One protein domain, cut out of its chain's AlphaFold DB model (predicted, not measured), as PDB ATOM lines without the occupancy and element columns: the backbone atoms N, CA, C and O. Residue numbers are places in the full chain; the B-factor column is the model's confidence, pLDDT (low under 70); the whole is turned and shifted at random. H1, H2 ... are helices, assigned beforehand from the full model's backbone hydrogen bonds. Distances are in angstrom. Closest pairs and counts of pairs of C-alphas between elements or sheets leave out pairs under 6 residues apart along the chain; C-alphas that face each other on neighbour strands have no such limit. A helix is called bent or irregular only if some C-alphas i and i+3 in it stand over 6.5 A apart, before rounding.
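This is residues 149 to 204 of the 208 residues of an uncharacterized protein of Laetiporus sulphureus 93-53 (UniProt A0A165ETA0). Three helices make a loose, open ring with an empty middle: the chain swings from long H1 out to H2 and returns with H3, which crosses H1. Residues 149 to 156 of H1 stick out. The printed part has 56 residues, 48 of them in the three named helices, with no named strand, and its class is all helix; the radius of gyration of the C-alphas is 12.8 A, and the spans are 37 by 26 by 17 A.

Look where H1, residues 149 to 170, and H3, residues 188 to 204, only just touch, with 3 pairs of C-alphas within 8 A, through residues 161 to 164 and 197 to 200 alone; the closest C-alphas, of Ala 164 and Cys 197, are 6.1 A apart. They stand about perpendicular, at 84 degrees. H2, residues 177 to 185, is close to H3 but not clearly touching: the closest C-alphas, of Arg 183 and Trp 191, are 7.8 A apart. H1 and H2 are apart. Every O i to N i+4 pair is within hydrogen-bond range in H1, 9 of 13 in H3, 2 of 5 in H2, with 4 of 6 O i to N i+3.

Find C-alpha 149 at (-175.918, 190.457, 89.749); H1 runs 31.5 A. H2 is irregular: C-alphas 181 and 184 are 7.5 A apart. H3 runs 25.5 A to C-alpha 204 at (-158.479, 179.948, 105.077).

The printed part has no cut and no long link. Residues under pLDDT 70 include 193 to 204.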
ATOM      1  N   GLN A 149    -177.249 189.856  89.782       90.75
ATOM      2  CA  GLN A 149    -175.918 190.457  89.749       90.75
ATOM      3  C   GLN A 149    -175.026 189.899  90.864       90.75
ATOM      4  O   GLN A 149    -173.841 189.650  90.643       90.75
ATOM      5  N   ALA A 150    -175.581 189.676  92.059       91.44
ATOM      6  CA  ALA A 150    -174.838 189.090  93.169       91.44
ATOM      7  C   ALA A 150    -174.387 187.652  92.871       91.44
ATOM      8  O   ALA A 150    -173.254 187.311  93.197       91.44
ATOM      9  N   ALA A 151    -175.231 186.834  92.237       90.44
ATOM     10  CA  ALA A 151    -174.892 185.468  91.841       90.44
ATOM     11  C   ALA A 151    -173.852 185.435  90.712       90.44
ATOM     12  O   ALA A 151    -172.898 184.664  90.769       90.44
ATOM     13  N   GLU A 152    -173.991 186.298  89.704       90.12
ATOM     14  CA  GLU A 152    -172.992 186.430  88.638       90.12
ATOM     15  C   GLU A 152    -171.630 186.845  89.226       90.12
ATOM     16  O   GLU A 152    -170.608 186.212  88.957       90.12
ATOM     17  N   ASN A 153    -171.618 187.837  90.121       90.62
ATOM     18  CA  ASN A 153    -170.399 188.285  90.792       90.62
ATOM     19  C   ASN A 153    -169.824 187.225  91.742       90.62
ATOM     20  O   ASN A 153    -168.606 187.095  91.836       90.62
ATOM     21  N   SER A 154    -170.664 186.468  92.452       91.31
ATOM     22  CA  SER A 154    -170.185 185.431  93.369       91.31
ATOM     23  C   SER A 154    -169.526 184.284  92.615       91.31
ATOM     24  O   SER A 154    -168.468 183.830  93.037       91.31
ATOM     25  N   ILE A 155    -170.073 183.877  91.465       92.94
ATOM     26  CA  ILE A 155    -169.446 182.878  90.591       92.94
ATOM     27  C   ILE A 155    -168.070 183.366  90.124       92.94
ATOM     28  O   ILE A 155    -167.115 182.594  90.176       92.94
ATOM     29  N   LEU A 156    -167.945 184.640  89.731       89.12
ATOM     30  CA  LEU A 156    -166.659 185.228  89.333       89.12
ATOM     31  C   LEU A 156    -165.643 185.267  90.484       89.12
ATOM     32  O   LEU A 156    -164.465 184.986  90.283       89.12
ATOM     33  N   ILE A 157    -166.083 185.592  91.700       85.38
ATOM     34  CA  ILE A 157    -165.211 185.590  92.881       85.38
ATOM     35  C   ILE A 157    -164.787 184.158  93.231       85.38
ATOM     36  O   ILE A 157    -163.615 183.920  93.516       85.38
ATOM     37  N   CYS A 158    -165.712 183.197  93.176       90.19
ATOM     38  CA  CYS A 158    -165.420 181.787  93.421       90.19
ATOM     39  C   CYS A 158    -164.454 181.217  92.376       90.19
ATOM     40  O   CYS A 158    -163.519 180.513  92.750       90.19
ATOM     41  N   SER A 159    -164.631 181.535  91.090       91.88
ATOM     42  CA  SER A 159    -163.727 181.071  90.032       91.88
ATOM     43  C   SER A 159    -162.337 181.694  90.156       91.88
ATOM     44  O   SER A 159    -161.342 180.978  90.042       91.88
ATOM     45  N   ALA A 160    -162.247 182.987  90.484       85.50
ATOM     46  CA  ALA A 160    -160.977 183.651  90.770       85.50
ATOM     47  C   ALA A 160    -160.283 183.049  92.006       85.50
ATOM     48  O   ALA A 160    -159.082 182.783  91.973       85.50
ATOM     49  N   GLY A 161    -161.037 182.780  93.076       84.69
ATOM     50  CA  GLY A 161    -160.531 182.116  94.277       84.69
ATOM     51  C   GLY A 161    -160.047 180.691  94.002       84.69
ATOM     52  O   GLY A 161    -158.984 180.305  94.481       84.69
ATOM     53  N   TYR A 162    -160.775 179.932  93.180       88.31
ATOM     54  CA  TYR A 162    -160.376 178.591  92.755       88.31
ATOM     55  C   TYR A 162    -159.098 178.615  91.911       88.31
ATOM     56  O   TYR A 162    -158.171 177.851  92.177       88.31
ATOM     57  N   ALA A 163    -159.001 179.528  90.941       83.88
ATOM     58  CA  ALA A 163    -157.788 179.712  90.149       83.88
ATOM     59  C   ALA A 163    -156.591 180.087  91.036       83.88
ATOM     60  O   ALA A 163    -155.515 179.512  90.887       83.88
ATOM     61  N   ALA A 164    -156.785 180.989  92.004       81.00
ATOM     62  CA  ALA A 164    -155.764 181.345  92.982       81.00
ATOM     63  C   ALA A 164    -155.318 180.137  93.817       81.00
ATOM     64  O   ALA A 164    -154.120 179.896  93.947       81.00
ATOM     65  N   ALA A 165    -156.264 179.343  94.323       81.12
ATOM     66  CA  ALA A 165    -155.966 178.130  95.077       81.12
ATOM     67  C   ALA A 165    -155.190 177.108  94.232       81.12
ATOM     68  O   ALA A 165    -154.199 176.555  94.709       81.12
ATOM     69  N   LYS A 166    -155.578 176.909  92.965       85.44
ATOM     70  CA  LYS A 166    -154.871 176.016  92.037       85.44
ATOM     71  C   LYS A 166    -153.446 176.505  91.763       85.44
ATOM     72  O   LYS A 166    -152.515 175.713  91.848       85.44
ATOM     73  N   MET A 167    -153.249 177.803  91.514       78.50
ATOM     74  CA  MET A 167    -151.908 178.383  91.343       78.50
ATOM     75  C   MET A 167    -151.044 178.206  92.597       78.50
ATOM     76  O   MET A 167    -149.871 177.864  92.480       78.50
ATOM     77  N   CYS A 168    -151.619 178.381  93.790       77.81
ATOM     78  CA  CYS A 168    -150.916 178.132  95.047       77.81
ATOM     79  C   CYS A 168    -150.549 176.653  95.233       77.81
ATOM     80  O   CYS A 168    -149.462 176.372  95.717       77.81
ATOM     81  N   ALA A 169    -151.417 175.719  94.839       79.25
ATOM     82  CA  ALA A 169    -151.129 174.286  94.914       79.25
ATOM     83  C   ALA A 169    -150.044 173.852  93.908       79.25
ATOM     84  O   ALA A 169    -149.211 173.003  94.222       79.25
ATOM     85  N   CYS A 170    -150.028 174.446  92.710       80.94
ATOM     86  CA  CYS A 170    -149.001 174.199  91.693       80.94
ATOM     87  C   CYS A 170    -147.648 174.832  92.054       80.94
ATOM     88  O   CYS A 170    -146.599 174.297  91.691       80.94
ATOM     89  N   ALA A 171    -147.654 175.955  92.774       79.69
ATOM     90  CA  ALA A 171    -146.453 176.590  93.297       79.69
ATOM     91  C   ALA A 171    -145.897 175.763  94.471       79.69
ATOM     92  O   ALA A 171    -146.132 176.064  95.637       79.69
ATOM     93  N   ARG A 172    -145.161 174.688  94.152       76.75
ATOM     94  CA  ARG A 172    -144.501 173.811  95.140       76.75
ATOM     95  C   ARG A 172    -143.546 174.561  96.072       76.75
ATOM     96  O   ARG A 172    -143.289 174.090  97.176       76.75
ATOM     97  N   GLU A 173    -143.031 175.707  95.639       81.62
ATOM     98  CA  GLU A 173    -142.196 176.574  96.459       81.62
ATOM     99  C   GLU A 173    -142.982 177.801  96.935       81.62
ATOM    100  O   GLU A 173    -143.669 178.445  96.133       81.62
ATOM    101  N   PRO A 174    -142.876 178.168  98.229       71.81
ATOM    102  CA  PRO A 174    -143.429 179.424  98.709       71.81
ATOM    103  C   PRO A 174    -142.813 180.563  97.894       71.81
ATOM    104  O   PRO A 174    -141.591 180.693  97.842       71.81
ATOM    105  N   LEU A 175    -143.659 181.376  97.244       68.62
ATOM    106  CA  LEU A 175    -143.194 182.509  96.442       68.62
ATOM    107  C   LEU A 175    -142.198 183.331  97.259       68.62
ATOM    108  O   LEU A 175    -142.554 183.841  98.327       68.62
ATOM    109  N   SER A 176    -140.975 183.456  96.733       77.75
ATOM    110  CA  SER A 176    -139.902 184.194  97.394       77.75
ATOM    111  C   SER A 176    -140.409 185.574  97.835       77.75
ATOM    112  O   SER A 176    -141.035 186.272  97.026       77.75
ATOM    113  N   PRO A 177    -140.146 186.002  99.085       75.12
ATOM    114  CA  PRO A 177    -140.479 187.339  99.580       75.12
ATOM    115  C   PRO A 177    -140.040 188.465  98.629       75.12
ATOM    116  O   PRO A 177    -140.696 189.502  98.547       75.12
ATOM    117  N   ASP A 178    -138.985 188.241  97.845       78.44
ATOM    118  CA  ASP A 178    -138.437 189.226  96.912       78.44
ATOM    119  C   ASP A 178    -139.345 189.512  95.710       78.44
ATOM    120  O   ASP A 178    -139.375 190.641  95.215       78.44
ATOM    121  N   LEU A 179    -140.170 188.546  95.289       68.00
ATOM    122  CA  LEU A 179    -141.200 188.771  94.267       68.00
ATOM    123  C   LEU A 179    -142.273 189.757  94.748       68.00
ATOM    124  O   LEU A 179    -142.842 190.494  93.944       68.00
ATOM    125  N   TRP A 180    -142.504 189.830  96.061       67.06
ATOM    126  CA  TRP A 180    -143.421 190.798  96.666       67.06
ATOM    127  C   TRP A 180    -142.800 192.192  96.759       67.06
ATOM    128  O   TRP A 180    -143.503 193.191  96.610       67.06
ATOM    129  N   ASN A 181    -141.483 192.260  96.963       71.62
ATOM    130  CA  ASN A 181    -140.724 193.510  97.002       71.62
ATOM    131  C   ASN A 181    -140.498 194.105  95.605       71.62
ATOM    132  O   ASN A 181    -140.334 195.316  95.476       71.62
ATOM    133  N   ALA A 182    -140.623 193.305  94.539       71.50
ATOM    134  CA  ALA A 182    -140.724 193.795  93.162       71.50
ATOM    135  C   ALA A 182    -142.045 194.546  92.866       71.50
ATOM    136  O   ALA A 182    -142.336 194.854  91.709       71.50
ATOM    137  N   ARG A 183    -142.819 194.877  93.912       62.38
ATOM    138  CA  ARG A 183    -144.022 195.716  93.932       62.38
ATOM    139  C   ARG A 183    -144.005 196.847  92.915       62.38
ATOM    140  O   ARG A 183    -144.973 196.987  92.173       62.38
ATOM    141  N   ASP A 184    -142.922 197.615  92.891       71.75
ATOM    142  CA  ASP A 184    -142.806 198.845  92.101       71.75
ATOM    143  C   ASP A 184    -142.566 198.578  90.608       71.75
ATOM    144  O   ASP A 184    -142.635 199.492  89.788       71.75
ATOM    145  N   ARG A 185    -142.292 197.321  90.237       75.44
ATOM    146  CA  ARG A 185    -142.082 196.884  88.849       75.44
ATOM    147  C   ARG A 185    -143.317 196.226  88.235       75.44
ATOM    148  O   ARG A 185    -143.339 195.982  87.031       75.44
ATOM    149  N   LEU A 186    -144.331 195.926  89.043       70.25
ATOM    150  CA  LEU A 186    -145.567 195.292  88.597       70.25
ATOM    151  C   LEU A 186    -146.594 196.365  88.214       70.25
ATOM    152  O   LEU A 186    -146.781 197.349  88.924       70.25
ATOM    153  N   SER A 187    -147.288 196.153  87.093       78.94
ATOM    154  CA  SER A 187    -148.411 197.003  86.683       78.94
ATOM    155  C   SER A 187    -149.472 197.075  87.802       78.94
ATOM    156  O   SER A 187    -149.723 196.063  88.470       78.94
ATOM    157  N   PRO A 188    -150.135 198.234  87.996       74.31
ATOM    158  CA  PRO A 188    -151.191 198.407  88.996       74.31
ATOM    159  C   PRO A 188    -152.305 197.354  88.910       74.31
ATOM    160  O   PRO A 188    -152.905 197.002  89.924       74.31
ATOM    161  N   GLU A 189    -152.563 196.817  87.716       70.81
ATOM    162  CA  GLU A 189    -153.603 195.812  87.492       70.81
ATOM    163  C   GLU A 189    -153.240 194.451  88.103       70.81
ATOM    164  O   GLU A 189    -154.100 193.773  88.662       70.81
ATOM    165  N   MET A 190    -151.956 194.076  88.105       68.50
ATOM    166  CA  MET A 190    -151.499 192.833  88.744       68.50
ATOM    167  C   MET A 190    -151.588 192.903  90.271       68.50
ATOM    168  O   MET A 190    -151.826 191.891  90.933       68.50
ATOM    169  N   TRP A 191    -151.458 194.102  90.840       69.25
ATOM    170  CA  TRP A 191    -151.564 194.316  92.283       69.25
ATOM    171  C   TRP A 191    -152.957 194.047  92.830       69.25
ATOM    172  O   TRP A 191    -153.095 193.490  93.921       69.25
ATOM    173  N   ILE A 192    -153.987 194.414  92.069       71.06
ATOM    174  CA  ILE A 192    -155.378 194.169  92.455       71.06
ATOM    175  C   ILE A 192    -155.628 192.657  92.538       71.06
ATOM    176  O   ILE A 192    -156.208 192.190  93.519       71.06
ATOM    177  N   SER A 193    -155.096 191.885  91.585       65.75
ATOM    178  CA  SER A 193    -155.186 190.420  91.590       65.75
ATOM    179  C   SER A 193    -154.449 189.786  92.774       65.75
ATOM    180  O   SER A 193    -155.011 188.940  93.466       65.75
ATOM    181  N   ILE A 194    -153.225 190.232  93.080       65.94
ATOM    182  CA  ILE A 194    -152.443 189.709  94.216       65.94
ATOM    183  C   ILE A 194    -153.102 190.064  95.561       65.94
ATOM    184  O   ILE A 194    -153.181 189.229  96.470       65.94
ATOM    185  N   GLY A 195    -153.615 191.291  95.697       68.69
ATOM    186  CA  GLY A 195    -154.347 191.735  96.883       68.69
ATOM    187  C   GLY A 195    -155.620 190.921  97.122       68.69
ATOM    188  O   GLY A 195    -155.871 190.497  98.253       68.69
ATOM    189  N   ALA A 196    -156.377 190.636  96.059       64.88
ATOM    190  CA  ALA A 196    -157.562 189.783  96.116       64.88
ATOM    191  C   ALA A 196    -157.212 188.348  96.549       64.88
ATOM    192  O   ALA A 196    -157.843 187.821  97.469       64.88
ATOM    193  N   CYS A 197    -156.148 187.755  95.989       61.50
ATOM    194  CA  CYS A 197    -155.653 186.437  96.406       61.50
ATOM    195  C   CYS A 197    -155.317 186.395  97.905       61.50
ATOM    196  O   CYS A 197    -155.653 185.433  98.595       61.50
ATOM    197  N   ARG A 198    -154.708 187.456  98.450       66.25
ATOM    198  CA  ARG A 198    -154.340 187.507  99.873       66.25
ATOM    199  C   ARG A 198    -155.552 187.560 100.803       66.25
ATOM    200  O   ARG A 198    -155.513 186.941 101.865       66.25
ATOM    201  N   VAL A 199    -156.608 188.291 100.443       67.75
ATOM    202  CA  VAL A 199    -157.841 188.349 101.251       67.75
ATOM    203  C   VAL A 199    -158.508 186.975 101.310       67.75
ATOM    204  O   VAL A 199    -158.932 186.557 102.387       67.75
ATOM    205  N   VAL A 200    -158.512 186.245 100.192       63.91
ATOM    206  CA  VAL A 200    -159.030 184.870 100.126       63.91
ATOM    207  C   VAL A 200    -158.177 183.921 100.976       63.91
ATOM    208  O   VAL A 200    -158.710 183.206 101.820       63.91
ATOM    209  N   LEU A 201    -156.847 183.965 100.841       60.09
ATOM    210  CA  LEU A 201    -155.936 183.063 101.561       60.09
ATOM    211  C   LEU A 201    -155.900 183.308 103.077       60.09
ATOM    212  O   LEU A 201    -155.773 182.366 103.859       60.09
ATOM    213  N   ARG A 202    -156.034 184.564 103.525       65.81
ATOM    214  CA  ARG A 202    -156.001 184.898 104.959       65.81
ATOM    215  C   ARG A 202    -157.254 184.420 105.703       65.81
ATOM    216  O   ARG A 202    -157.182 184.215 106.911       65.81
ATOM    217  N   GLY A 203    -158.369 184.218 104.997       57.22
ATOM    218  CA  GLY A 203    -159.582 183.613 105.555       57.22
ATOM    219  C   GLY A 203    -159.460 182.104 105.794       57.22
ATOM    220  O   GLY A 203    -160.092 181.589 106.712       57.22
ATOM    221  N   SER A 204    -158.620 181.411 105.019       56.44
ATOM    222  CA  SER A 204    -158.479 179.948 105.077       56.44
ATOM    223  C   SER A 204    -157.503 179.454 106.150       56.44
ATOM    224  O   SER A 204    -157.590 178.307 106.566       56.44
TER     225      SER A 204